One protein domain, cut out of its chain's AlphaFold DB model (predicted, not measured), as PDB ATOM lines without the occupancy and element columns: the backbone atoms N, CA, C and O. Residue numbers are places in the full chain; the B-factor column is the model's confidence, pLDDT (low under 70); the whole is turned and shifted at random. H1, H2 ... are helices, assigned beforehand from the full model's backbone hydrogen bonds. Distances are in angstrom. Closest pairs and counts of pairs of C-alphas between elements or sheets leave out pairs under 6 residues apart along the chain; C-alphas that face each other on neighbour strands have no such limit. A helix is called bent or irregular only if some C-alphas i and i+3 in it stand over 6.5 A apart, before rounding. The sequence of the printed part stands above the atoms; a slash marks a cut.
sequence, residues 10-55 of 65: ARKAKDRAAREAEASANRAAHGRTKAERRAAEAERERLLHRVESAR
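AT A GLANCE: This is residues 10 to 55 of the 65 residues of the protein "DUF4169 family protein" of Novosphingobium flavum (UniProt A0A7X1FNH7). Two helices of nearly equal length, H1 and H2, stand end to end as a wide, open V, with a tight link at the corner and nothing filling the space between the arms. The figure is thin and nearly flat: the C-alphas span 55 by 24 by 6 A along their three main axes. The printed part has 46 residues, with two named helices in the order H1, H2 and no named strand, and its class is all helix. The whole is extended, with a radius of gyration of the C-alphas of 17.8 A.

HOW THE PARTS SIT: H1, residues 10 to 30, comes first, and a tight link of 3 residues joins it to H2, residues 34 to 53. The two helices are apart: no C-alpha of the one is within 8 A of the other. Along z their N-to-C directions differ in sign, 0.52 for H1 and -0.49 for H2, while along x both are positive, 0.81 and 0.87. Residues 10 to 22 and 24 to 30 of H1 stand free, and so do residues 33 to 39, of which 34 to 39 belong to H2, and residues 41 to 55, of which 41 to 53 belong to H2. In H1 and H2 every O i to N i+4 pair is within hydrogen-bond range.

IN THESE COORDINATES: H1 runs from Ala 10, C-alpha at (18.101, -13.350, 36.599), to His 30, C-alpha at (40.489, -19.052, 55.368), 29.8 A from first to last C-alpha. H2 runs from Lys 34, C-alpha at (45.798, -24.156, 61.713), to Ser 53, C-alpha at (70.763, -26.317, 48.576), 28.3 A. Neither helix is bent.

THE WHOLE: The two C-alphas farthest apart, those of Ala 10 and Ser 53, are 55.5 A apart. The printed part has no cut. The mean pLDDT of the printed part is 86.3, and residue 31, in the link, is under 70.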
ATOM      1  N   ALA A  10      16.767 -13.230  37.182       92.44
ATOM      2  CA  ALA A  10      18.101 -13.350  36.599       92.44
ATOM      3  C   ALA A  10      19.162 -12.616  37.438       92.44
ATOM      4  O   ALA A  10      20.202 -13.188  37.766       92.44
ATOM      5  N   ARG A  11      18.875 -11.381  37.876       94.81
ATOM      6  CA  ARG A  11      19.781 -10.618  38.749       94.81
ATOM      7  C   ARG A  11      19.984 -11.305  40.100       94.81
ATOM      8  O   ARG A  11      21.117 -11.521  40.508       94.81
ATOM      9  N   LYS A  12      18.901 -11.765  40.736       94.75
ATOM     10  CA  LYS A  12      18.976 -12.510  42.005       94.75
ATOM     11  C   LYS A  12      19.762 -13.821  41.880       94.75
ATOM     12  O   LYS A  12      20.387 -14.257  42.844       94.75
ATOM     13  N   ALA A  13      19.696 -14.496  40.733       93.94
ATOM     14  CA  ALA A  13      20.501 -15.686  40.471       93.94
ATOM     15  C   ALA A  13      21.990 -15.332  40.347       93.94
ATOM     16  O   ALA A  13      22.811 -15.964  41.007       93.94
ATOM     17  N   LYS A  14      22.320 -14.272  39.598       92.94
ATOM     18  CA  LYS A  14      23.693 -13.765  39.469       92.94
ATOM     19  C   LYS A  14      24.293 -13.382  40.825       92.94
ATOM     20  O   LYS A  14      25.406 -13.796  41.132       92.94
ATOM     21  N   ASP A  15      23.546 -12.651  41.648       95.44
ATOM     22  CA  ASP A  15      24.022 -12.208  42.964       95.44
ATOM     23  C   ASP A  15      24.267 -13.391  43.912       95.44
ATOM     24  O   ASP A  15      25.226 -13.384  44.683       95.44
ATOM     25  N   ARG A  16      23.430 -14.437  43.846       94.06
ATOM     26  CA  ARG A  16      23.647 -15.677  44.609       94.06
ATOM     27  C   ARG A  16      24.901 -16.415  44.147       94.06
ATOM     28  O   ARG A  16      25.726 -16.753  44.988       94.06
ATOM     29  N   ALA A  17      25.080 -16.582  42.838       94.12
ATOM     30  CA  ALA A  17      26.265 -17.230  42.281       94.12
ATOM     31  C   ALA A  17      27.563 -16.489  42.657       94.12
ATOM     32  O   ALA A  17      28.551 -17.120  43.024       94.12
ATOM     33  N   ALA A  18      27.548 -15.151  42.636       92.81
ATOM     34  CA  ALA A  18      28.695 -14.342  43.050       92.81
ATOM     35  C   ALA A  18      29.060 -14.571  44.527       92.81
ATOM     36  O   ALA A  18      30.225 -14.801  44.846       92.81
ATOM     37  N   ARG A  19      28.061 -14.585  45.420       91.31
ATOM     38  CA  ARG A  19      28.267 -14.855  46.854       91.31
ATOM     39  C   ARG A  19      28.785 -16.268  47.115       91.31
ATOM     40  O   ARG A  19      29.618 -16.458  47.994       91.31
ATOM     41  N   GLU A  20      28.306 -17.263  46.373       89.25
ATOM     42  CA  GLU A  20      28.787 -18.644  46.488       89.25
ATOM     43  C   GLU A  20      30.244 -18.780  46.034       89.25
ATOM     44  O   GLU A  20      31.039 -19.423  46.728       89.25
ATOM     45  N   ALA A  21      30.612 -18.132  44.926       90.50
ATOM     46  CA  ALA A  21      31.989 -18.085  44.444       90.50
ATOM     47  C   ALA A  21      32.916 -17.427  45.476       90.50
ATOM     48  O   ALA A  21      33.939 -18.011  45.839       90.50
ATOM     49  N   GLU A  22      32.520 -16.277  46.023       86.62
ATOM     50  CA  GLU A  22      33.268 -15.583  47.076       86.62
ATOM     51  C   GLU A  22      33.392 -16.440  48.345       86.62
ATOM     52  O   GLU A  22      34.482 -16.607  48.887       86.62
ATOM     53  N   ALA A  23      32.309 -17.086  48.785       83.31
ATOM     54  CA  ALA A  23      32.342 -17.997  49.925       83.31
ATOM     55  C   ALA A  23      33.226 -19.231  49.672       83.31
ATOM     56  O   ALA A  23      33.805 -19.771  50.614       83.31
ATOM     57  N   SER A  24      33.321 -19.718  48.431       83.25
ATOM     58  CA  SER A  24      34.238 -20.806  48.069       83.25
ATOM     59  C   SER A  24      35.697 -20.348  48.126       83.25
ATOM     60  O   SER A  24      36.527 -21.037  48.719       83.25
ATOM     61  N   ALA A  25      35.988 -19.146  47.619       80.56
ATOM     62  CA  ALA A  25      37.311 -18.540  47.670       80.56
ATOM     63  C   ALA A  25      37.733 -18.280  49.121       80.56
ATOM     64  O   ALA A  25      38.828 -18.662  49.521       80.56
ATOM     65  N   ASN A  26      36.829 -17.747  49.944       82.56
ATOM     66  CA  ASN A  26      37.069 -17.515  51.365       82.56
ATOM     67  C   ASN A  26      37.226 -18.823  52.145       82.56
ATOM     68  O   ASN A  26      38.061 -18.894  53.038       82.56
ATOM     69  N   ARG A  27      36.500 -19.892  51.800       82.06
ATOM     70  CA  ARG A  27      36.742 -21.227  52.375       82.06
ATOM     71  C   ARG A  27      38.097 -21.795  51.951       82.06
ATOM     72  O   ARG A  27      38.786 -22.380  52.777       82.06
ATOM     73  N   ALA A  28      38.529 -21.588  50.714       77.62
ATOM     74  CA  ALA A  28      39.861 -22.006  50.280       77.62
ATOM     75  C   ALA A  28      40.981 -21.185  50.951       77.62
ATOM     76  O   ALA A  28      42.027 -21.740  51.300       77.62
ATOM     77  N   ALA A  29      40.757 -19.882  51.144       73.69
ATOM     78  CA  ALA A  29      41.718 -18.944  51.717       73.69
ATOM     79  C   ALA A  29      41.791 -19.023  53.251       73.69
ATOM     80  O   ALA A  29      42.877 -18.997  53.826       73.69
ATOM     81  N   HIS A  30      40.640 -19.150  53.914       72.69
ATOM     82  CA  HIS A  30      40.489 -19.052  55.368       72.69
ATOM     83  C   HIS A  30      39.935 -20.322  56.025       72.69
ATOM     84  O   HIS A  30      39.976 -20.435  57.245       72.69
ATOM     85  N   GLY A  31      39.423 -21.281  55.252       69.12
ATOM     86  CA  GLY A  31      38.885 -22.546  55.763       69.12
ATOM     87  C   GLY A  31      39.937 -23.625  56.005       69.12
ATOM     88  O   GLY A  31      39.590 -24.695  56.494       69.12
ATOM     89  N   ARG A  32      41.217 -23.356  55.713       73.44
ATOM     90  CA  ARG A  32      42.305 -24.239  56.147       73.44
ATOM     91  C   ARG A  32      42.457 -24.136  57.656       73.44
ATOM     92  O   ARG A  32      42.631 -23.049  58.213       73.44
ATOM     93  N   THR A  33      42.436 -25.278  58.317       74.88
ATOM     94  CA  THR A  33      42.719 -25.372  59.745       74.88
ATOM     95  C   THR A  33      44.158 -24.928  60.034       74.88
ATOM     96  O   THR A  33      45.046 -24.973  59.177       74.88
ATOM     97  N   LYS A  34      44.435 -24.524  61.280       74.38
ATOM     98  CA  LYS A  34      45.798 -24.156  61.713       74.38
ATOM     99  C   LYS A  34      46.813 -25.279  61.446       74.38
ATOM    100  O   LYS A  34      47.972 -24.984  61.171       74.38
ATOM    101  N   ALA A  35      46.384 -26.539  61.535       77.12
ATOM    102  CA  ALA A  35      47.215 -27.707  61.259       77.12
ATOM    103  C   ALA A  35      47.575 -27.817  59.768       77.12
ATOM    104  O   ALA A  35      48.749 -27.951  59.441       77.12
ATOM    105  N   GLU A  36      46.598 -27.670  58.871       78.94
ATOM    106  CA  GLU A  36      46.824 -27.699  57.417       78.94
ATOM    107  C   GLU A  36      47.684 -26.526  56.948       78.94
ATOM    108  O   GLU A  36      48.578 -26.701  56.122       78.94
ATOM    109  N   ARG A  37      47.466 -25.331  57.511       81.56
ATOM    110  CA  ARG A  37      48.309 -24.169  57.209       81.56
ATOM    111  C   ARG A  37      49.766 -24.419  57.601       81.56
ATOM    112  O   ARG A  37      50.649 -24.192  56.786       81.56
ATOM    113  N   ARG A  38      50.008 -24.945  58.808       84.00
ATOM    114  CA  ARG A  38      51.359 -25.295  59.280       84.00
ATOM    115  C   ARG A  38      52.008 -26.394  58.443       84.00
ATOM    116  O   ARG A  38      53.203 -26.323  58.185       84.00
ATOM    117  N   ALA A  39      51.241 -27.399  58.026       85.06
ATOM    118  CA  ALA A  39      51.743 -28.457  57.156       85.06
ATOM    119  C   ALA A  39      52.188 -27.894  55.795       85.06
ATOM    120  O   ALA A  39      53.290 -28.198  55.347       85.06
ATOM    121  N   ALA A  40      51.378 -27.017  55.195       85.50
ATOM    122  CA  ALA A  40      51.712 -26.351  53.938       85.50
ATOM    123  C   ALA A  40      52.907 -25.386  54.073       85.50
ATOM    124  O   ALA A  40      53.753 -25.330  53.185       85.50
ATOM    125  N   GLU A  41      53.005 -24.641  55.181       86.56
ATOM    126  CA  GLU A  41      54.164 -23.788  55.492       86.56
ATOM    127  C   GLU A  41      55.448 -24.624  55.612       86.56
ATOM    128  O   GLU A  41      56.429 -24.336  54.929       86.56
ATOM    129  N   ALA A  42      55.417 -25.711  56.389       90.06
ATOM    130  CA  ALA A  42      56.554 -26.618  56.544       90.06
ATOM    131  C   ALA A  42      56.949 -27.302  55.223       90.06
ATOM    132  O   ALA A  42      58.130 -27.515  54.952       90.06
ATOM    133  N   GLU A  43      55.977 -27.652  54.380       90.31
ATOM    134  CA  GLU A  43      56.246 -28.178  53.041       90.31
ATOM    135  C   GLU A  43      56.922 -27.127  52.154       90.31
ATOM    136  O   GLU A  43      57.934 -27.419  51.513       90.31
ATOM    137  N   ARG A  44      56.431 -25.884  52.177       90.56
ATOM    138  CA  ARG A  44      57.031 -24.771  51.437       90.56
ATOM    139  C   ARG A  44      58.465 -24.502  51.884       90.56
ATOM    140  O   ARG A  44      59.331 -24.351  51.028       90.56
ATOM    141  N   GLU A  45      58.739 -24.489  53.185       91.56
ATOM    142  CA  GLU A  45      60.098 -24.324  53.720       91.56
ATOM    143  C   GLU A  45      61.038 -25.442  53.260       91.56
ATOM    144  O   GLU A  45      62.147 -25.167  52.807       91.56
ATOM    145  N   ARG A  46      60.586 -26.703  53.293       93.06
ATOM    146  CA  ARG A  46      61.375 -27.838  52.783       93.06
ATOM    147  C   ARG A  46      61.694 -27.695  51.299       93.06
ATOM    148  O   ARG A  46      62.810 -28.010  50.885       93.06
ATOM    149  N   LEU A  47      60.723 -27.251  50.501       92.88
ATOM    150  CA  LEU A  47      60.918 -27.023  49.070       92.88
ATOM    151  C   LEU A  47      61.896 -25.873  48.819       92.88
ATOM    152  O   LEU A  47      62.815 -26.043  48.023       92.88
ATOM    153  N   LEU A  48      61.749 -24.752  49.529       91.19
ATOM    154  CA  LEU A  48      62.675 -23.619  49.443       91.19
ATOM    155  C   LEU A  48      64.095 -24.040  49.818       91.19
ATOM    156  O   LEU A  48      65.020 -23.798  49.053       91.19
ATOM    157  N   HIS A  49      64.258 -24.753  50.933       89.88
ATOM    158  CA  HIS A  49      65.558 -25.260  51.360       89.88
ATOM    159  C   HIS A  49      66.168 -26.223  50.333       89.88
ATOM    160  O   HIS A  49      67.365 -26.171  50.075       89.88
ATOM    161  N   ARG A  50      65.359 -27.102  49.722       92.00
ATOM    162  CA  ARG A  50      65.828 -28.015  48.666       92.00
ATOM    163  C   ARG A  50      66.295 -27.262  47.421       92.00
ATOM    164  O   ARG A  50      67.270 -27.673  46.802       92.00
ATOM    165  N   VAL A  51      65.579 -26.214  47.024       90.88
ATOM    166  CA  VAL A  51      65.969 -25.383  45.878       90.88
ATOM    167  C   VAL A  51      67.249 -24.617  46.197       90.88
ATOM    168  O   VAL A  51      68.165 -24.619  45.380       90.88
ATOM    169  N   GLU A  52      67.338 -24.034  47.391       87.88
ATOM    170  CA  GLU A  52      68.512 -23.281  47.829       87.88
ATOM    171  C   GLU A  52      69.754 -24.175  47.934       87.88
ATOM    172  O   GLU A  52      70.810 -23.826  47.417       87.88
ATOM    173  N   SER A  53      69.633 -25.381  48.500       85.56
ATOM    174  CA  SER A  53      70.763 -26.317  48.576       85.56
ATOM    175  C   SER A  53      71.203 -26.855  47.212       85.56
ATOM    176  O   SER A  53      72.354 -27.259  47.049       85.56
ATOM    177  N   ALA A  54      70.305 -26.867  46.225       90.06
ATOM    178  CA  ALA A  54      70.607 -27.249  44.849       90.06
ATOM    179  C   ALA A  54      71.106 -26.073  43.987       90.06
ATOM    180  O   ALA A  54      71.422 -26.268  42.806       90.06
ATOM    181  N   ARG A  55      71.168 -24.854  44.542       86.06
ATOM    182  CA  ARG A  55      71.546 -23.646  43.812       86.06
ATOM    183  C   ARG A  55      73.035 -23.687  43.459       86.06
ATOM    184  O   ARG A  55      73.893 -23.908  44.305       86.06
TER     185      ARG A  55